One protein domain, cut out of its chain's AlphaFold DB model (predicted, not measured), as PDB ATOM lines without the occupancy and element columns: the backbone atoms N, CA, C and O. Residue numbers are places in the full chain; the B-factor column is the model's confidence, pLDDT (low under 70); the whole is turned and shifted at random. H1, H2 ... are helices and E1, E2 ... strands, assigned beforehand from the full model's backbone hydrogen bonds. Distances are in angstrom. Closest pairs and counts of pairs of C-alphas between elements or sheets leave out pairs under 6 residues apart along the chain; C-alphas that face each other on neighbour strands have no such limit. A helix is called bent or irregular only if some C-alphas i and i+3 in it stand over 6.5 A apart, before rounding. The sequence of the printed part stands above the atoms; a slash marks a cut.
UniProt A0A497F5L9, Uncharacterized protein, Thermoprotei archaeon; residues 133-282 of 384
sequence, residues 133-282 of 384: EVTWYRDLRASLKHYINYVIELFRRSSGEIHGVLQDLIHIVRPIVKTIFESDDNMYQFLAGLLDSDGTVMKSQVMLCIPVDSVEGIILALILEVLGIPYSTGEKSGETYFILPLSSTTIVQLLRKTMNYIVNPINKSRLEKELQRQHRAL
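AT A GLANCE: This is residues 133 to 282 of the 384 residues of an uncharacterized protein of Thermoprotei archaeon (UniProt A0A497F5L9). What shape do these atoms make? A strongly twisted sheet of four strands has helices over one face; H1, H2 and H3 gather round H5 at one end of the longest axis, and H7 makes the other end, over the edge strand E1, with H4 and H6 between. What is it built of? The 150 printed residues hold seven named helices and four named strands, in the order H1 H2 H3 H4 E1 E2 H5 E3 E4 H6 H7; the sheet runs E1 E2 E4 E3, antiparallel throughout, and the class is mixed. How large is it? It is compact, with a radius of gyration of the C-alphas of 15.4 A and spans of 46 by 33 by 23 A.

IN THESE COORDINATES: Where do the first helices lie? H1, residues 133 to 144, begins with C-alpha 133 at (112.931, 119.016, 142.888); H2 is residues 148 to 157, H3 162 to 180, 24.4 A long, and H4 184 to 198, 21.2 A. What follows? E1 is residues 199 to 202, E2 205 to 211, H5 215 to 226, E3 232 to 236 and E4 239 to 245, 18.2 A. Where does it end? H6 is residues 249 to 258, and H7, residues 265 to 281, 24.0 A, ends with C-alpha 281 at (117.567, 129.133, 179.621).

HOW THE PARTS SIT: How do the helices meet? H1 touches H3, which touches it with residues 172 to 180 alone, the closest C-alphas being those of Leu 140 and Val 173, 7.4 A. H3 and H5, the hubs, touch about perpendicular at 80 degrees, the closest C-alphas being those of Arg 174 and Val 226, 5.9 A; H2 and H3, a helical hairpin, only just touch, with 3 pairs of C-alphas within 8 A. Is H3 straight? It has a kink of 63 degrees near residue 172 and is only just irregular, C-alphas 172 and 175 being 6.9 A apart; 9 of its 15 O i to N i+4 pairs are within hydrogen-bond range, and in the other six helices every such pair is. How are the strands joined? N 200 and O 207, 2.8 A, are within hydrogen-bond range in the hairpin E1 and E2, as are N 206 and O 244, 2.9 A, between E2 and E4, and N 232 and O 243, 2.8 A, in the hairpin E3 and E4. E2, H5 and E3 make a split strand-helix-strand unit, two strands running the same way with E4 between them, its crossover right-handed. What is on the sheet? In two layers, helices on one face of a sheet, H4 stands up from it, H5 runs along E2 at 5 degrees on the local plane, and H7 lies over E1 at a height over the sheet of 9.1 A. H6 only grazes the sheet with residues 251 to 255; it touches H4, the closest C-alphas being those of Tyr 188 and Thr 258, 4.5 A.

THE WHOLE: How far does it reach? The two C-alphas farthest apart, those of His 146 and Arg 280, are 47.1 A apart. Are there cuts or long links? The printed part has no cut and no long link. Where is confidence low? Mean pLDDT of the printed part is 78.9, and it is under 70 at residue 134, residues 146 to 168, residue 265 and residues 278 to 282.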
ATOM      1  N   GLU A 133     113.339 117.860 142.082       71.69
ATOM      2  CA  GLU A 133     112.931 119.016 142.888       71.69
ATOM      3  C   GLU A 133     112.441 120.210 142.062       71.69
ATOM      4  O   GLU A 133     111.587 120.975 142.512       71.69
ATOM      5  N   VAL A 134     112.946 120.355 140.834       69.25
ATOM      6  CA  VAL A 134     112.480 121.391 139.910       69.25
ATOM      7  C   VAL A 134     111.094 121.038 139.387       69.25
ATOM      8  O   VAL A 134     110.251 121.921 139.233       69.25
ATOM      9  N   THR A 135     110.853 119.752 139.134       71.75
ATOM     10  CA  THR A 135     109.536 119.250 138.725       71.75
ATOM     11  C   THR A 135     108.530 119.473 139.851       71.75
ATOM     12  O   THR A 135     107.535 120.154 139.635       71.75
ATOM     13  N   TRP A 136     108.862 119.072 141.084       76.56
ATOM     14  CA  TRP A 136     108.023 119.301 142.267       76.56
ATOM     15  C   TRP A 136     107.654 120.772 142.467       76.56
ATOM     16  O   TRP A 136     106.491 121.102 142.693       76.56
ATOM     17  N   TYR A 137     108.628 121.679 142.349       76.38
ATOM     18  CA  TYR A 137     108.356 123.111 142.440       76.38
ATOM     19  C   TYR A 137     107.417 123.597 141.330       76.38
ATOM     20  O   TYR A 137     106.501 124.380 141.592       76.38
ATOM     21  N   ARG A 138     107.651 123.168 140.082       74.44
ATOM     22  CA  ARG A 138     106.812 123.551 138.938       74.44
ATOM     23  C   ARG A 138     105.380 123.070 139.130       74.44
ATOM     24  O   ARG A 138     104.469 123.864 138.909       74.44
ATOM     25  N   ASP A 139     105.198 121.844 139.604       74.50
ATOM     26  CA  ASP A 139     103.887 121.248 139.854       74.50
ATOM     27  C   ASP A 139     103.143 121.981 140.975       74.50
ATOM     28  O   ASP A 139     101.979 122.353 140.804       74.50
ATOM     29  N   LEU A 140     103.824 122.291 142.087       76.56
ATOM     30  CA  LEU A 140     103.265 123.103 143.175       76.56
ATOM     31  C   LEU A 140     102.839 124.490 142.678       76.56
ATOM     32  O   LEU A 140     101.717 124.936 142.925       76.56
ATOM     33  N   ARG A 141     103.713 125.171 141.931       76.25
ATOM     34  CA  ARG A 141     103.443 126.511 141.398       76.25
ATOM     35  C   ARG A 141     102.309 126.509 140.369       76.25
ATOM     36  O   ARG A 141     101.508 127.441 140.358       76.25
ATOM     37  N   ALA A 142     102.236 125.491 139.513       74.12
ATOM     38  CA  ALA A 142     101.160 125.325 138.540       74.12
ATOM     39  C   ALA A 142      99.815 125.069 139.235       74.12
ATOM     40  O   ALA A 142      98.836 125.744 138.921       74.12
ATOM     41  N   SER A 143      99.797 124.183 140.234       71.81
ATOM     42  CA  SER A 143      98.599 123.848 141.019       71.81
ATOM     43  C   SER A 143      98.030 125.059 141.764       71.81
ATOM     44  O   SER A 143      96.820 125.198 141.910       71.81
ATOM     45  N   LEU A 144      98.899 125.976 142.195       72.12
ATOM     46  CA  LEU A 144      98.513 127.181 142.931       72.12
ATOM     47  C   LEU A 144      98.279 128.408 142.036       72.12
ATOM     48  O   LEU A 144      97.816 129.437 142.527       72.12
ATOM     49  N   LYS A 145      98.550 128.318 140.726       75.62
ATOM     50  CA  LYS A 145      98.553 129.458 139.789       75.62
ATOM     51  C   LYS A 145      97.286 130.314 139.861       75.62
ATOM     52  O   LYS A 145      97.381 131.537 139.835       75.62
ATOM     53  N   HIS A 146      96.122 129.676 139.960       68.06
ATOM     54  CA  HIS A 146      94.825 130.358 139.976       68.06
ATOM     55  C   HIS A 146      94.463 130.972 141.338       68.06
ATOM     56  O   HIS A 146      93.641 131.881 141.389       68.06
ATOM     57  N   TYR A 147      95.113 130.539 142.419       68.44
ATOM     58  CA  TYR A 147      94.823 130.967 143.791       68.44
ATOM     59  C   TYR A 147      95.802 132.023 144.307       68.44
ATOM     60  O   TYR A 147      95.455 132.816 145.177       68.44
ATOM     61  N   ILE A 148      97.011 132.079 143.741       68.62
ATOM     62  CA  ILE A 148      98.082 132.994 144.157       68.62
ATOM     63  C   ILE A 148      97.609 134.451 144.216       68.62
ATOM     64  O   ILE A 148      97.812 135.104 145.232       68.62
ATOM     65  N   ASN A 149      96.946 134.966 143.176       66.81
ATOM     66  CA  ASN A 149      96.534 136.375 143.154       66.81
ATOM     67  C   ASN A 149      95.484 136.695 144.231       66.81
ATOM     68  O   ASN A 149      95.528 137.769 144.824       66.81
ATOM     69  N   TYR A 150      94.577 135.753 144.505       68.19
ATOM     70  CA  TYR A 150      93.562 135.884 145.550       68.19
ATOM     71  C   TYR A 150      94.197 135.883 146.948       68.19
ATOM     72  O   TYR A 150      93.893 136.738 147.774       68.19
ATOM     73  N   VAL A 151      95.153 134.980 147.185       68.69
ATOM     74  CA  VAL A 151      95.874 134.875 148.461       68.69
ATOM     75  C   VAL A 151      96.760 136.099 148.714       68.69
ATOM     76  O   VAL A 151      96.724 136.643 149.813       68.69
ATOM     77  N   ILE A 152      97.509 136.582 147.711       67.31
ATOM     78  CA  ILE A 152      98.341 137.798 147.834       67.31
ATOM     79  C   ILE A 152      97.481 139.003 148.233       67.31
ATOM     80  O   ILE A 152      97.851 139.768 149.123       67.31
ATOM     81  N   GLU A 153      96.325 139.169 147.593       65.75
ATOM     82  CA  GLU A 153      95.429 140.289 147.877       65.75
ATOM     83  C   GLU A 153      94.855 140.219 149.302       65.75
ATOM     84  O   GLU A 153      94.715 141.242 149.971       65.75
ATOM     85  N   LEU A 154      94.605 139.012 149.816       65.06
ATOM     86  CA  LEU A 154      94.188 138.796 151.202       65.06
ATOM     87  C   LEU A 154      95.310 139.062 152.214       65.06
ATOM     88  O   LEU A 154      95.046 139.700 153.235       65.06
ATOM     89  N   PHE A 155      96.550 138.647 151.926       64.25
ATOM     90  CA  PHE A 155      97.723 138.969 152.756       64.25
ATOM     91  C   PHE A 155      97.926 140.484 152.900       64.25
ATOM     92  O   PHE A 155      98.330 140.947 153.962       64.25
ATOM     93  N   ARG A 156      97.610 141.269 151.860       62.97
ATOM     94  CA  ARG A 156      97.699 142.740 151.895       62.97
ATOM     95  C   ARG A 156      96.591 143.412 152.701       62.97
ATOM     96  O   ARG A 156      96.805 144.496 153.232       62.97
ATOM     97  N   ARG A 157      95.402 142.806 152.749       58.91
ATOM     98  CA  ARG A 157      94.199 143.405 153.351       58.91
ATOM     99  C   ARG A 157      93.970 143.010 154.809       58.91
ATOM    100  O   ARG A 157      93.223 143.698 155.498       58.91
ATOM    101  N   SER A 158      94.588 141.929 155.282       53.12
ATOM    102  CA  SER A 158      94.235 141.299 156.560       53.12
ATOM    103  C   SER A 158      95.427 141.273 157.515       53.12
ATOM    104  O   SER A 158      96.423 140.614 157.240       53.12
ATOM    105  N   SER A 159      95.303 141.902 158.684       51.06
ATOM    106  CA  SER A 159      96.306 141.815 159.758       51.06
ATOM    107  C   SER A 159      96.100 140.625 160.711       51.06
ATOM    108  O   SER A 159      96.731 140.598 161.765       51.06
ATOM    109  N   GLY A 160      95.221 139.654 160.404       49.03
ATOM    110  CA  GLY A 160      94.866 138.623 161.396       49.03
ATOM    111  C   GLY A 160      94.245 137.291 160.952       49.03
ATOM    112  O   GLY A 160      94.309 136.358 161.740       49.03
ATOM    113  N   GLU A 161      93.699 137.120 159.741       52.81
ATOM    114  CA  GLU A 161      92.910 135.902 159.421       52.81
ATOM    115  C   GLU A 161      93.296 135.221 158.098       52.81
ATOM    116  O   GLU A 161      92.464 134.820 157.292       52.81
ATOM    117  N   ILE A 162      94.594 135.032 157.871       58.38
ATOM    118  CA  ILE A 162      95.094 134.244 156.727       58.38
ATOM    119  C   ILE A 162      94.855 132.732 156.929       58.38
ATOM    120  O   ILE A 162      94.730 131.979 155.964       58.38
ATOM    121  N   HIS A 163      94.741 132.279 158.182       57.84
ATOM    122  CA  HIS A 163      94.631 130.860 158.533       57.84
ATOM    123  C   HIS A 163      93.380 130.180 157.946       57.84
ATOM    124  O   HIS A 163      93.473 129.040 157.496       57.84
ATOM    125  N   GLY A 164      92.234 130.874 157.889       59.22
ATOM    126  CA  GLY A 164      90.985 130.316 157.349       59.22
ATOM    127  C   GLY A 164      91.061 130.004 155.851       59.22
ATOM    128  O   GLY A 164      90.663 128.928 155.425       59.22
ATOM    129  N   VAL A 165      91.661 130.895 155.057       61.66
ATOM    130  CA  VAL A 165      91.800 130.713 153.598       61.66
ATOM    131  C   VAL A 165      92.917 129.726 153.248       61.66
ATOM    132  O   VAL A 165      92.828 128.998 152.259       61.66
ATOM    133  N   LEU A 166      93.964 129.647 154.076       64.12
ATOM    134  CA  LEU A 166      94.981 128.607 153.927       64.12
ATOM    135  C   LEU A 166      94.390 127.202 154.120       64.12
ATOM    136  O   LEU A 166      94.809 126.296 153.407       64.12
ATOM    137  N   GLN A 167      93.397 127.006 154.998       66.62
ATOM    138  CA  GLN A 167      92.764 125.692 155.215       66.62
ATOM    139  C   GLN A 167      92.113 125.104 153.956       66.62
ATOM    140  O   GLN A 167      92.260 123.904 153.697       66.62
ATOM    141  N   ASP A 168      91.489 125.933 153.122       65.62
ATOM    142  CA  ASP A 168      90.900 125.474 151.859       65.62
ATOM    143  C   ASP A 168      91.984 125.018 150.867       65.62
ATOM    144  O   ASP A 168      91.863 123.981 150.211       65.62
ATOM    145  N   LEU A 169      93.109 125.735 150.820       70.56
ATOM    146  CA  LEU A 169      94.240 125.424 149.938       70.56
ATOM    147  C   LEU A 169      95.116 124.274 150.452       70.56
ATOM    148  O   LEU A 169      95.745 123.570 149.657       70.56
ATOM    149  N   ILE A 170      95.135 124.032 151.764       75.38
ATOM    150  CA  ILE A 170      95.876 122.927 152.383       75.38
ATOM    151  C   ILE A 170      95.427 121.584 151.802       75.38
ATOM    152  O   ILE A 170      96.270 120.721 151.571       75.38
ATOM    153  N   HIS A 171      94.136 121.395 151.515       75.00
ATOM    154  CA  HIS A 171      93.627 120.141 150.949       75.00
ATOM    155  C   HIS A 171      94.187 119.848 149.549       75.00
ATOM    156  O   HIS A 171      94.422 118.685 149.223       75.00
ATOM    157  N   ILE A 172      94.477 120.888 148.761       70.88
ATOM    158  CA  ILE A 172      95.081 120.784 147.423       70.88
ATOM    159  C   ILE A 172      96.575 120.447 147.527       70.88
ATOM    160  O   ILE A 172      97.091 119.619 146.780       70.88
ATOM    161  N   VAL A 173      97.282 121.075 148.469       72.00
ATOM    162  CA  VAL A 173      98.745 120.954 148.605       72.00
ATOM    163  C   VAL A 173      99.161 119.701 149.379       72.00
ATOM    164  O   VAL A 173     100.224 119.132 149.124       72.00
ATOM    165  N   ARG A 174      98.323 119.233 150.309       80.69
ATOM    166  CA  ARG A 174      98.622 118.119 151.219       80.69
ATOM    167  C   ARG A 174      99.044 116.825 150.507       80.69
ATOM    168  O   ARG A 174     100.032 116.248 150.958       80.69
ATOM    169  N   PRO A 175      98.382 116.347 149.434       76.50
ATOM    170  CA  PRO A 175      98.827 115.155 148.712       76.50
ATOM    171  C   PRO A 175     100.222 115.330 148.104       76.50
ATOM    172  O   PRO A 175     101.069 114.461 148.271       76.50
ATOM    173  N   ILE A 176     100.488 116.488 147.490       73.19
ATOM    174  CA  ILE A 176     101.768 116.795 146.836       73.19
ATOM    175  C   ILE A 176     102.900 116.833 147.870       73.19
ATOM    176  O   ILE A 176     103.943 116.213 147.680       73.19
ATOM    177  N   VAL A 177     102.683 117.505 149.004       75.38
ATOM    178  CA  VAL A 177     103.662 117.566 150.100       75.38
ATOM    179  C   VAL A 177     103.898 116.187 150.709       75.38
ATOM    180  O   VAL A 177     105.046 115.855 150.971       75.38
ATOM    181  N   LYS A 178     102.865 115.351 150.876       76.38
ATOM    182  CA  LYS A 178     103.038 113.966 151.349       76.38
ATOM    183  C   LYS A 178     103.853 113.106 150.381       76.38
ATOM    184  O   LYS A 178     104.646 112.293 150.837       76.38
ATOM    185  N   THR A 179     103.694 113.303 149.072       71.44
ATOM    186  CA  THR A 179     104.517 112.629 148.054       71.44
ATOM    187  C   THR A 179     105.964 113.128 148.059       71.44
ATOM    188  O   THR A 179     106.881 112.353 147.828       71.44
ATOM    189  N   ILE A 180     106.198 114.414 148.339       72.06
ATOM    190  CA  ILE A 180     107.557 114.976 148.417       72.06
ATOM    191  C   ILE A 180     108.240 114.604 149.742       72.06
ATOM    192  O   ILE A 180     109.447 114.381 149.771       72.06
ATOM    193  N   PHE A 181     107.506 114.561 150.851       79.69
ATOM    194  CA  PHE A 181     108.034 114.385 152.203       79.69
ATOM    195  C   PHE A 181     107.527 113.085 152.818       79.69
ATOM    196  O   PHE A 181     106.680 113.075 153.706       79.69
ATOM    197  N   GLU A 182     108.090 111.978 152.341       76.38
ATOM    198  CA  GLU A 182     107.764 110.617 152.794       76.38
ATOM    199  C   GLU A 182     108.278 110.299 154.214       76.38
ATOM    200  O   GLU A 182     107.911 109.281 154.798       76.38
ATOM    201  N   SER A 183     109.138 111.153 154.782       83.50
ATOM    202  CA  SER A 183     109.703 110.985 156.123       83.50
ATOM    203  C   SER A 183     110.048 112.315 156.800       83.50
ATOM    204  O   SER A 183     110.305 113.332 156.145       83.50
ATOM    205  N   ASP A 184     110.145 112.272 158.126       83.81
ATOM    206  CA  ASP A 184     110.667 113.345 158.976       83.81
ATOM    207  C   ASP A 184     112.065 113.828 158.547       83.81
ATOM    208  O   ASP A 184     112.346 115.026 158.543       83.81
ATOM    209  N   ASP A 185     112.940 112.903 158.147       87.88
ATOM    210  CA  ASP A 185     114.303 113.209 157.708       87.88
ATOM    211  C   ASP A 185     114.321 114.066 156.439       87.88
ATOM    212  O   ASP A 185     115.126 114.995 156.322       87.88
ATOM    213  N   ASN A 186     113.392 113.813 155.516       88.94
ATOM    214  CA  ASN A 186     113.236 114.608 154.300       88.94
ATOM    215  C   ASN A 186     112.791 116.040 154.630       88.94
ATOM    216  O   ASN A 186     113.296 117.000 154.041       88.94
ATOM    217  N   MET A 187     111.905 116.200 155.618       90.31
ATOM    218  CA  MET A 187     111.519 117.513 156.140       90.31
ATOM    219  C   MET A 187     112.717 118.237 156.775       90.31
ATOM    220  O   MET A 187     112.943 119.417 156.488       90.31
ATOM    221  N   TYR A 188     113.522 117.558 157.602       92.81
ATOM    222  CA  TYR A 188     114.708 118.168 158.215       92.81
ATOM    223  C   TYR A 188     115.716 118.634 157.159       92.81
ATOM    224  O   TYR A 188     116.281 119.721 157.294       92.81
ATOM    225  N   GLN A 189     115.907 117.855 156.094       89.50
ATOM    226  CA  GLN A 189     116.766 118.206 154.963       89.50
ATOM    227  C   GLN A 189     116.247 119.430 154.201       89.50
ATOM    228  O   GLN A 189     117.025 120.335 153.898       89.50
ATOM    229  N   PHE A 190     114.940 119.510 153.944       90.88
ATOM    230  CA  PHE A 190     114.317 120.676 153.311       90.88
ATOM    231  C   PHE A 190     114.479 121.954 154.130       90.88
ATOM    232  O   PHE A 190     114.903 122.981 153.597       90.88
ATOM    233  N   LEU A 191     114.224 121.888 155.439       92.06
ATOM    234  CA  LEU A 191     114.437 123.028 156.330       92.06
ATOM    235  C   LEU A 191     115.905 123.462 156.347       92.06
ATOM    236  O   LEU A 191     116.182 124.657 156.381       92.06
ATOM    237  N   ALA A 192     116.856 122.526 156.277       89.44
ATOM    238  CA  ALA A 192     118.274 122.868 156.193       89.44
ATOM    239  C   ALA A 192     118.603 123.616 154.893       89.44
ATOM    240  O   ALA A 192     119.305 124.624 154.941       89.44
ATOM    241  N   GLY A 193     118.040 123.180 153.761       83.44
ATOM    242  CA  GLY A 193     118.172 123.872 152.477       83.44
ATOM    243  C   GLY A 193     117.612 125.298 152.510       83.44
ATOM    244  O   GLY A 193     118.281 126.234 152.072       83.44
ATOM    245  N   LEU A 194     116.424 125.486 153.098       87.19
ATOM    246  CA  LEU A 194     115.824 126.811 153.305       87.19
ATOM    247  C   LEU A 194     116.700 127.710 154.181       87.19
ATOM    248  O   LEU A 194     116.937 128.873 153.849       87.19
ATOM    249  N   LEU A 195     117.195 127.169 155.297       87.56
ATOM    250  CA  LEU A 195     118.038 127.908 156.231       87.56
ATOM    251  C   LEU A 195     119.359 128.339 155.607       87.56
ATOM    252  O   LEU A 195     119.837 129.434 155.898       87.56
ATOM    253  N   ASP A 196     119.950 127.497 154.767       77.94
ATOM    254  CA  ASP A 196     121.185 127.836 154.073       77.94
ATOM    255  C   ASP A 196     120.965 128.870 152.978       77.94
ATOM    256  O   ASP A 196     121.801 129.763 152.840       77.94
ATOM    257  N   SER A 197     119.840 128.796 152.260       74.56
ATOM    258  CA  SER A 197     119.515 129.727 151.178       74.56
ATOM    259  C   SER A 197     119.157 131.120 151.690       74.56
ATOM    260  O   SER A 197     119.834 132.092 151.346       74.56
ATOM    261  N   ASP A 198     118.129 131.200 152.539       77.12
ATOM    262  CA  ASP A 198     117.465 132.461 152.892       77.12
ATOM    263  C   ASP A 198     117.153 132.583 154.396       77.12
ATOM    264  O   ASP A 198     116.485 133.509 154.855       77.12
ATOM    265  N   GLY A 199     117.683 131.667 155.212       84.25
ATOM    266  CA  GLY A 199     117.573 131.724 156.664       84.25
ATOM    267  C   GLY A 199     118.527 132.730 157.309       84.25
ATOM    268  O   GLY A 199     119.734 132.762 157.055       84.25
ATOM    269  N   THR A 200     117.998 133.506 158.253       86.56
ATOM    270  CA  THR A 200     118.766 134.360 159.159       86.56
ATOM    271  C   THR A 200     118.529 133.944 160.607       86.56
ATOM    272  O   THR A 200     117.472 134.189 161.185       86.56
ATOM    273  N   VAL A 201     119.558 133.372 161.235       86.81
ATOM    274  CA  VAL A 201     119.544 133.090 162.677       86.81
ATOM    275  C   VAL A 201     119.731 134.394 163.455       86.81
ATOM    276  O   VAL A 201     120.756 135.073 163.309       86.81
ATOM    277  N   MET A 202     118.749 134.734 164.287       86.25
ATOM    278  CA  MET A 202     118.720 135.913 165.151       86.25
ATOM    279  C   MET A 202     118.663 135.489 166.625       86.25
ATOM    280  O   MET A 202     118.571 134.307 166.950       86.25
ATOM    281  N   LYS A 203     118.735 136.456 167.545       85.25
ATOM    282  CA  LYS A 203     118.580 136.175 168.976       85.25
ATOM    283  C   LYS A 203     117.168 135.643 169.238       85.25
ATOM    284  O   LYS A 203     116.205 136.339 168.930       85.25
ATOM    285  N   SER A 204     117.062 134.448 169.819       85.75
ATOM    286  CA  SER A 204     115.787 133.801 170.189       85.75
ATOM    287  C   SER A 204     114.832 133.441 169.039       85.75
ATOM    288  O   SER A 204     113.714 133.007 169.308       85.75
ATOM    289  N   GLN A 205     115.236 133.578 167.776       91.19
ATOM    290  CA  GLN A 205     114.375 133.264 166.633       91.19
ATOM    291  C   GLN A 205     115.186 132.984 165.370       91.19
ATOM    292  O   GLN A 205     116.322 133.443 165.224       91.19
ATOM    293  N   VAL A 206     114.576 132.275 164.429       93.19
ATOM    294  CA  VAL A 206     115.102 132.117 163.075       93.19
ATOM    295  C   VAL A 206     114.122 132.749 162.101       93.19
ATOM    296  O   VAL A 206     112.947 132.412 162.107       93.19
ATOM    297  N   MET A 207     114.599 133.685 161.292       90.44
ATOM    298  CA  MET A 207     113.789 134.374 160.291       90.44
ATOM    299  C   MET A 207     114.073 133.764 158.920       90.44
ATOM    300  O   MET A 207     115.242 133.641 158.554       90.44
ATOM    301  N   LEU A 208     113.039 133.385 158.175       90.25
ATOM    302  CA  LEU A 208     113.161 132.954 156.780       90.25
ATOM    303  C   LEU A 208     112.867 134.173 155.903       90.25
ATOM    304  O   LEU A 208     111.749 134.679 155.923       90.25
ATOM    305  N   CYS A 209     113.867 134.668 155.174       84.50
ATOM    306  CA  CYS A 209     113.819 135.938 154.439       84.50
ATOM    307  C   CYS A 209     112.995 135.895 153.135       84.50
ATOM    308  O   CYS A 209     113.239 136.686 152.229       84.50
ATOM    309  N   ILE A 210     111.987 135.026 153.069       84.31
ATOM    310  CA  ILE A 210     111.050 134.924 151.951       84.31
ATOM    311  C   ILE A 210     109.811 135.763 152.300       84.31
ATOM    312  O   ILE A 210     109.176 135.464 153.319       84.31
ATOM    313  N   PRO A 211     109.457 136.801 151.515       82.69
ATOM    314  CA  PRO A 211     108.286 137.627 151.801       82.69
ATOM    315  C   PRO A 211     107.011 136.784 151.819       82.69
ATOM    316  O   PRO A 211     106.782 135.998 150.894       82.69
ATOM    317  N   VAL A 212     106.180 136.941 152.849       83.25
ATOM    318  CA  VAL A 212     104.949 136.144 153.027       83.25
ATOM    319  C   VAL A 212     103.944 136.341 151.887       83.25
ATOM    320  O   VAL A 212     103.226 135.409 151.542       83.25
ATOM    321  N   ASP A 213     103.937 137.522 151.267       76.25
ATOM    322  CA  ASP A 213     103.058 137.918 150.162       76.25
ATOM    323  C   ASP A 213     103.657 137.621 148.772       76.25
ATOM    324  O   ASP A 213     103.100 138.005 147.741       76.25
ATOM    325  N   SER A 214     104.789 136.916 148.719       78.69
ATOM    326  CA  SER A 214     105.355 136.402 147.473       78.69
ATOM    327  C   SER A 214     104.763 135.037 147.106       78.69
ATOM    328  O   SER A 214     104.246 134.309 147.951       78.69
ATOM    329  N   VAL A 215     104.892 134.643 145.834       77.62
ATOM    330  CA  VAL A 215     104.483 133.304 145.368       77.62
ATOM    331  C   VAL A 215     105.171 132.213 146.183       77.62
ATOM    332  O   VAL A 215     104.535 131.256 146.619       77.62
ATOM    333  N   GLU A 216     106.475 132.357 146.398       81.62
ATOM    334  CA  GLU A 216     107.264 131.384 147.140       81.62
ATOM    335  C   GLU A 216     106.985 131.428 148.646       81.62
ATOM    336  O   GLU A 216     107.007 130.380 149.287       81.62
ATOM    337  N   GLY A 217     106.614 132.591 149.190       85.00
ATOM    338  CA  GLY A 217     106.105 132.722 150.554       85.00
ATOM    339  C   GLY A 217     104.797 131.965 150.766       85.00
ATOM    340  O   GLY A 217     104.678 131.214 151.729       85.00
ATOM    341  N   ILE A 218     103.853 132.067 149.829       80.50
ATOM    342  CA  ILE A 218     102.582 131.326 149.883       80.50
ATOM    343  C   ILE A 218     102.824 129.814 149.826       80.50
ATOM    344  O   ILE A 218     102.255 129.067 150.622       80.50
ATOM    345  N   ILE A 219     103.696 129.356 148.918       84.31
ATOM    346  CA  ILE A 219     104.084 127.940 148.836       84.31
ATOM    347  C   ILE A 219     104.712 127.486 150.160       84.31
ATOM    348  O   ILE A 219     104.345 126.431 150.677       84.31
ATOM    349  N   LEU A 220     105.633 128.277 150.721       89.06
ATOM    350  CA  LEU A 220     106.271 127.966 151.995       89.06
ATOM    351  C   LEU A 220     105.243 127.871 153.127       89.06
ATOM    352  O   LEU A 220     105.266 126.883 153.853       89.06
ATOM    353  N   ALA A 221     104.338 128.843 153.256       87.50
ATOM    354  CA  ALA A 221     103.287 128.829 154.272       87.50
ATOM    355  C   ALA A 221     102.489 127.521 154.207       87.50
ATOM    356  O   ALA A 221     102.402 126.807 155.199       87.50
ATOM    357  N   LEU A 222     102.011 127.141 153.020       83.88
ATOM    358  CA  LEU A 222     101.238 125.910 152.814       83.88
ATOM    359  C   LEU A 222     102.031 124.645 153.177       83.88
ATOM    360  O   LEU A 222     101.478 123.733 153.788       83.88
ATOM    361  N   ILE A 223     103.325 124.588 152.845       88.06
ATOM    362  CA  ILE A 223     104.197 123.475 153.248       88.06
ATOM    363  C   ILE A 223     104.330 123.421 154.776       88.06
ATOM    364  O   ILE A 223     104.190 122.345 155.354       88.06
ATOM    365  N   LEU A 224     104.575 124.558 155.438       90.12
ATOM    366  CA  LEU A 224     104.700 124.622 156.898       90.12
ATOM    367  C   LEU A 224     103.404 124.186 157.595       90.12
ATOM    368  O   LEU A 224     103.475 123.405 158.541       90.12
ATOM    369  N   GLU A 225     102.243 124.616 157.095       86.44
ATOM    370  CA  GLU A 225     100.932 124.200 157.609       86.44
ATOM    371  C   GLU A 225     100.709 122.688 157.462       86.44
ATOM    372  O   GLU A 225     100.314 122.018 158.415       86.44
ATOM    373  N   VAL A 226     100.999 122.115 156.285       84.69
ATOM    374  CA  VAL A 226     100.840 120.667 156.053       84.69
ATOM    375  C   VAL A 226     101.758 119.849 156.964       84.69
ATOM    376  O   VAL A 226     101.355 118.789 157.441       84.69
ATOM    377  N   LEU A 227     102.976 120.336 157.207       86.25
ATOM    378  CA  LEU A 227     103.952 119.694 158.087       86.25
ATOM    379  C   LEU A 227     103.710 119.993 159.579       86.25
ATOM    380  O   LEU A 227     104.425 119.464 160.426       86.25
ATOM    381  N   GLY A 228     102.728 120.837 159.917       85.62
ATOM    382  CA  GLY A 228     102.427 121.222 161.297       85.62
ATOM    383  C   GLY A 228     103.559 121.999 161.980       85.62
ATOM    384  O   GLY A 228     103.735 121.896 163.194       85.62
ATOM    385  N   ILE A 229     104.358 122.749 161.217       89.00
ATOM    386  CA  ILE A 229     105.478 123.538 161.744       89.00
ATOM    387  C   ILE A 229     104.954 124.917 162.162       89.00
ATOM    388  O   ILE A 229     104.591 125.710 161.293       89.00
ATOM    389  N   PRO A 230     104.956 125.263 163.464       87.25
ATOM    390  CA  PRO A 230     104.429 126.547 163.910       87.25
ATOM    391  C   PRO A 230     105.365 127.702 163.533       87.25
ATOM    392  O   PRO A 230     106.568 127.668 163.799       87.25
ATOM    393  N   TYR A 231     104.803 128.773 162.982       90.25
ATOM    394  CA  TYR A 231     105.528 130.000 162.666       90.25
ATOM    395  C   TYR A 231     104.729 131.234 163.094       90.25
ATOM    396  O   TYR A 231     103.530 131.186 163.342       90.25
ATOM    397  N   SER A 232     105.436 132.351 163.202       89.94
ATOM    398  CA  SER A 232     104.879 133.697 163.348       89.94
ATOM    399  C   SER A 232     105.364 134.554 162.183       89.94
ATOM    400  O   SER A 232     106.206 134.109 161.399       89.94
ATOM    401  N   THR A 233     104.863 135.776 162.051       88.56
ATOM    402  CA  THR A 233     105.325 136.725 161.035       88.56
ATOM    403  C   THR A 233     105.898 137.974 161.688       88.56
ATOM    404  O   THR A 233     105.518 138.337 162.801       88.56
ATOM    405  N   GLY A 234     106.825 138.646 161.010       83.12
ATOM    406  CA  GLY A 234     107.334 139.934 161.472       83.12
ATOM    407  C   GLY A 234     107.863 140.796 160.339       83.12
ATOM    408  O   GLY A 234     108.402 140.289 159.354       83.12
ATOM    409  N   GLU A 235     107.696 142.105 160.497       84.38
ATOM    410  CA  GLU A 235     108.079 143.091 159.495       84.38
ATOM    411  C   GLU A 235     109.555 143.479 159.628       84.38
ATOM    412  O   GLU A 235     110.082 143.701 160.725       84.38
ATOM    413  N   LYS A 236     110.245 143.578 158.492       77.25
ATOM    414  CA  LYS A 236     111.605 144.092 158.412       77.25
ATOM    415  C   LYS A 236     111.832 144.753 157.060       77.25
ATOM    416  O   LYS A 236     111.615 144.151 156.021       77.25
ATOM    417  N   SER A 237     112.338 145.985 157.079       75.75
ATOM    418  CA  SER A 237     112.620 146.753 155.856       75.75
ATOM    419  C   SER A 237     111.400 146.931 154.931       75.75
ATOM    420  O   SER A 237     111.578 147.005 153.720       75.75
ATOM    421  N   GLY A 238     110.186 147.003 155.492       76.06
ATOM    422  CA  GLY A 238     108.940 147.174 154.734       76.06
ATOM    423  C   GLY A 238     108.367 145.889 154.124       76.06
ATOM    424  O   GLY A 238     107.383 145.959 153.398       76.06
ATOM    425  N   GLU A 239     108.960 144.725 154.407       77.75
ATOM    426  CA  GLU A 239     108.437 143.415 154.005       77.75
ATOM    427  C   GLU A 239     108.143 142.558 155.241       77.75
ATOM    428  O   GLU A 239     108.826 142.656 156.263       77.75
ATOM    429  N   THR A 240     107.130 141.696 155.150       82.56
ATOM    430  CA  THR A 240     106.781 140.749 156.218       82.56
ATOM    431  C   THR A 240     107.378 139.376 155.917       82.56
ATOM    432  O   THR A 240     107.209 138.852 154.818       82.56
ATOM    433  N   TYR A 241     108.054 138.779 156.899       87.69
ATOM    434  CA  TYR A 241     108.768 137.504 156.771       87.69
ATOM    435  C   TYR A 241     108.298 136.468 157.794       87.69
ATOM    436  O   TYR A 241     107.747 136.818 158.840       87.69
ATOM    437  N   PHE A 242     108.588 135.190 157.532       91.31
ATOM    438  CA  PHE A 242     108.329 134.094 158.468       91.31
ATOM    439  C   PHE A 242     109.357 134.072 159.603       91.31
ATOM    440  O   PHE A 242     110.566 134.201 159.387       91.31
ATOM    441  N   ILE A 243     108.883 133.841 160.823       92.62
ATOM    442  CA  ILE A 243     109.681 133.752 162.042       92.62
ATOM    443  C   ILE A 243     109.377 132.426 162.737       92.62
ATOM    444  O   ILE A 243     108.255 132.182 163.177       92.62
ATOM    445  N   LEU A 244     110.407 131.597 162.895       94.19
ATOM    446  CA  LEU A 244     110.404 130.388 163.711       94.19
ATOM    447  C   LEU A 244     110.890 130.748 165.129       94.19
ATOM    448  O   LEU A 244     112.090 130.995 165.324       94.19
ATOM    449  N   PRO A 245     109.993 130.823 166.128       90.00
ATOM    450  CA  PRO A 245     110.354 131.281 167.462       90.00
ATOM    451  C   PRO A 245     111.110 130.189 168.229       90.00
ATOM    452  O   PRO A 245     110.595 129.092 168.443       90.00
ATOM    453  N   LEU A 246     112.314 130.495 168.727       88.69
ATOM    454  CA  LEU A 246     113.086 129.549 169.551       88.69
ATOM    455  C   LEU A 246     112.563 129.441 170.994       88.69
ATOM    456  O   LEU A 246     113.149 128.724 171.802       88.69
ATOM    457  N   SER A 247     111.477 130.144 171.327       81.50
ATOM    458  CA  SER A 247     110.686 129.899 172.537       81.50
ATOM    459  C   SER A 247     109.802 128.651 172.421       81.50
ATOM    460  O   SER A 247     109.426 128.088 173.446       81.50
ATOM    461  N   SER A 248     109.490 128.193 171.202       81.88
ATOM    462  CA  SER A 248     108.715 126.970 170.978       81.88
ATOM    463  C   SER A 248     109.597 125.730 171.130       81.88
ATOM    464  O   SER A 248     110.592 125.563 170.419       81.88
ATOM    465  N   THR A 249     109.219 124.828 172.039       82.25
ATOM    466  CA  THR A 249     109.910 123.547 172.253       82.25
ATOM    467  C   THR A 249     109.911 122.688 170.991       82.25
ATOM    468  O   THR A 249     110.949 122.119 170.651       82.25
ATOM    469  N   THR A 250     108.795 122.668 170.256       85.56
ATOM    470  CA  THR A 250     108.654 121.981 168.964       85.56
ATOM    471  C   THR A 250     109.673 122.498 167.951       85.56
ATOM    472  O   THR A 250     110.410 121.711 167.360       85.56
ATOM    473  N   ILE A 251     109.801 123.823 167.808       91.19
ATOM    474  CA  ILE A 251     110.771 124.438 166.887       91.19
ATOM    475  C   ILE A 251     112.210 124.157 167.310       91.19
ATOM    476  O   ILE A 251     113.055 123.856 166.471       91.19
ATOM    477  N   VAL A 252     112.508 124.199 168.609       88.88
ATOM    478  CA  VAL A 252     113.846 123.869 169.115       88.88
ATOM    479  C   VAL A 252     114.216 122.416 168.807       88.88
ATOM    480  O   VAL A 252     115.349 122.156 168.401       88.88
ATOM    481  N   GLN A 253     113.297 121.466 168.989       88.12
ATOM    482  CA  GLN A 253     113.534 120.053 168.669       88.12
ATOM    483  C   GLN A 253     113.710 119.835 167.162       88.12
ATOM    484  O   GLN A 253     114.661 119.165 166.756       88.12
ATOM    485  N   LEU A 254     112.853 120.458 166.351       92.56
ATOM    486  CA  LEU A 254     112.926 120.440 164.891       92.56
ATOM    487  C   LEU A 254     114.295 120.938 164.402       92.56
ATOM    488  O   LEU A 254     115.028 120.214 163.732       92.56
ATOM    489  N   LEU A 255     114.697 122.139 164.826       93.12
ATOM    490  CA  LEU A 255     115.945 122.772 164.392       93.12
ATOM    491  C   LEU A 255     117.200 122.021 164.855       93.12
ATOM    492  O   LEU A 255     118.220 122.065 164.168       93.12
ATOM    493  N   ARG A 256     117.143 121.301 165.985       91.88
ATOM    494  CA  ARG A 256     118.238 120.414 166.421       91.88
ATOM    495  C   ARG A 256     118.476 119.276 165.438       91.88
ATOM    496  O   ARG A 256     119.633 118.979 165.158       91.88
ATOM    497  N   LYS A 257     117.410 118.666 164.915       93.50
ATOM    498  CA  LYS A 257     117.516 117.604 163.906       93.50
ATOM    499  C   LYS A 257     117.946 118.177 162.553       93.50
ATOM    500  O   LYS A 257     118.883 117.668 161.945       93.50
ATOM    501  N   THR A 258     117.368 119.311 162.145       92.94
ATOM    502  CA  THR A 258     117.758 120.055 160.933       92.94
ATOM    503  C   THR A 258     119.247 120.411 160.901       92.94
ATOM    504  O   THR A 258     119.875 120.327 159.847       92.94
ATOM    505  N   MET A 259     119.849 120.758 162.046       91.19
ATOM    506  CA  MET A 259     121.258 121.165 162.152       91.19
ATOM    507  C   MET A 259     122.256 120.145 161.575       91.19
ATOM    508  O   MET A 259     123.333 120.543 161.117       91.19
ATOM    509  N   ASN A 260     121.908 118.854 161.555       88.31
ATOM    510  CA  ASN A 260     122.748 117.799 160.983       88.31
ATOM    511  C   ASN A 260     122.950 117.960 159.470       88.31
ATOM    512  O   ASN A 260     124.017 117.619 158.961       88.31
ATOM    513  N   TYR A 261     121.973 118.543 158.776       88.06
ATOM    514  CA  TYR A 261     121.967 118.681 157.319       88.06
ATOM    515  C   TYR A 261     122.433 120.062 156.834       88.06
ATOM    516  O   TYR A 261     122.698 120.228 155.648       88.06
ATOM    517  N   ILE A 262     122.569 121.045 157.734       84.31
ATOM    518  CA  ILE A 262     123.040 122.402 157.410       84.31
ATOM    519  C   ILE A 262     124.499 122.352 156.942       84.31
ATOM    520  O   ILE A 262     125.380 121.857 157.660       84.31
ATOM    521  N   VAL A 263     124.753 122.912 155.760       75.88
ATOM    522  CA  VAL A 263     126.068 122.993 155.119       75.88
ATOM    523  C   VAL A 263     126.742 124.322 155.436       75.88
ATOM    524  O   VAL A 263     127.947 124.345 155.684       75.88
ATOM    525  N   ASN A 264     125.999 125.433 155.479       70.75
ATOM    526  CA  ASN A 264     126.571 126.751 155.736       70.75
ATOM    527  C   ASN A 264     127.143 126.822 157.166       70.75
ATOM    528  O   ASN A 264     126.384 126.890 158.141       70.75
ATOM    529  N   PRO A 265     128.478 126.896 157.339       67.88
ATOM    530  CA  PRO A 265     129.099 126.821 158.660       67.88
ATOM    531  C   PRO A 265     128.752 128.035 159.533       67.88
ATOM    532  O   PRO A 265     128.761 127.942 160.761       67.88
ATOM    533  N   ILE A 266     128.410 129.176 158.921       73.50
ATOM    534  CA  ILE A 266     128.004 130.385 159.642       73.50
ATOM    535  C   ILE A 266     126.605 130.198 160.227       73.50
ATOM    536  O   ILE A 266     126.414 130.456 161.417       73.50
ATOM    537  N   ASN A 267     125.641 129.750 159.417       77.62
ATOM    538  CA  ASN A 267     124.279 129.505 159.892       77.62
ATOM    539  C   ASN A 267     124.256 128.346 160.889       77.62
ATOM    540  O   ASN A 267     123.666 128.500 161.957       77.62
ATOM    541  N   LYS A 268     125.011 127.271 160.629       83.88
ATOM    542  CA  LYS A 268     125.195 126.147 161.557       83.88
ATOM    543  C   LYS A 268     125.729 126.603 162.912       83.88
ATOM    544  O   LYS A 268     125.087 126.375 163.930       83.88
ATOM    545  N   SER A 269     126.852 127.329 162.931       81.56
ATOM    546  CA  SER A 269     127.459 127.810 164.180       81.56
ATOM    547  C   SER A 269     126.566 128.801 164.935       81.56
ATOM    548  O   SER A 269     126.526 128.799 166.167       81.56
ATOM    549  N   ARG A 270     125.848 129.681 164.223       85.88
ATOM    550  CA  ARG A 270     124.908 130.622 164.853       85.88
ATOM    551  C   ARG A 270     123.714 129.895 165.456       85.88
ATOM    552  O   ARG A 270     123.368 130.183 166.600       85.88
ATOM    553  N   LEU A 271     123.121 128.964 164.712       89.88
ATOM    554  CA  LEU A 271     121.988 128.174 165.176       89.88
ATOM    555  C   LEU A 271     122.379 127.344 166.395       89.88
ATOM    556  O   LEU A 271     121.685 127.388 167.404       89.88
ATOM    557  N   GLU A 272     123.532 126.679 166.351       91.00
ATOM    558  CA  GLU A 272     124.057 125.909 167.478       91.00
ATOM    559  C   GLU A 272     124.178 126.769 168.746       91.00
ATOM    560  O   GLU A 272     123.698 126.379 169.812       91.00
ATOM    561  N   LYS A 273     124.751 127.976 168.640       88.44
ATOM    562  CA  LYS A 273     124.870 128.904 169.776       88.44
ATOM    563  C   LYS A 273     123.515 129.301 170.348       88.44
ATOM    564  O   LYS A 273     123.370 129.353 171.569       88.44
ATOM    565  N   GLU A 274     122.533 129.596 169.503       87.69
ATOM    566  CA  GLU A 274     121.191 129.968 169.962       87.69
ATOM    567  C   GLU A 274     120.448 128.776 170.578       87.69
ATOM    568  O   GLU A 274     119.883 128.910 171.662       87.69
ATOM    569  N   LEU A 275     120.534 127.582 169.986       86.38
ATOM    570  CA  LEU A 275     119.959 126.358 170.555       86.38
ATOM    571  C   LEU A 275     120.605 125.997 171.901       86.38
ATOM    572  O   LEU A 275     119.909 125.585 172.831       86.38
ATOM    573  N   GLN A 276     121.920 126.198 172.053       81.69
ATOM    574  CA  GLN A 276     122.619 126.047 173.334       81.69
ATOM    575  C   GLN A 276     122.177 127.100 174.360       81.69
ATOM    576  O   GLN A 276     122.020 126.777 175.538       81.69
ATOM    577  N   ARG A 277     121.957 128.355 173.949       77.50
ATOM    578  CA  ARG A 277     121.420 129.410 174.828       77.50
ATOM    579  C   ARG A 277     120.024 129.063 175.320       77.50
ATOM    580  O   ARG A 277     119.787 129.162 176.521       77.50
ATOM    581  N   GLN A 278     119.152 128.584 174.436       69.06
ATOM    582  CA  GLN A 278     117.827 128.115 174.834       69.06
ATOM    583  C   GLN A 278     117.910 126.889 175.732       69.06
ATOM    584  O   GLN A 278     117.190 126.824 176.711       69.06
ATOM    585  N   HIS A 279     118.846 125.967 175.506       61.47
ATOM    586  CA  HIS A 279     119.072 124.848 176.424       61.47
ATOM    587  C   HIS A 279     119.553 125.286 177.815       61.47
ATOM    588  O   HIS A 279     119.257 124.639 178.813       61.47
ATOM    589  N   ARG A 280     120.302 126.392 177.904       53.81
ATOM    590  CA  ARG A 280     120.731 126.977 179.186       53.81
ATOM    591  C   ARG A 280     119.607 127.751 179.879       53.81
ATOM    592  O   ARG A 280     119.555 127.724 181.104       53.81
ATOM    593  N   ALA A 281     118.749 128.430 179.116       52.06
ATOM    594  CA  ALA A 281     117.567 129.133 179.621       52.06
ATOM    595  C   ALA A 281     116.481 128.143 180.072       52.06
ATOM    596  O   ALA A 281     115.958 128.247 181.176       52.06
ATOM    597  N   LEU A 282     116.251 127.111 179.263       46.41
ATOM    598  CA  LEU A 282     115.488 125.906 179.554       46.41
ATOM    599  C   LEU A 282     116.394 124.852 180.188       46.41
ATOM    600  O   LEU A 282     116.343 123.692 179.780       46.41
TER     601      LEU A 282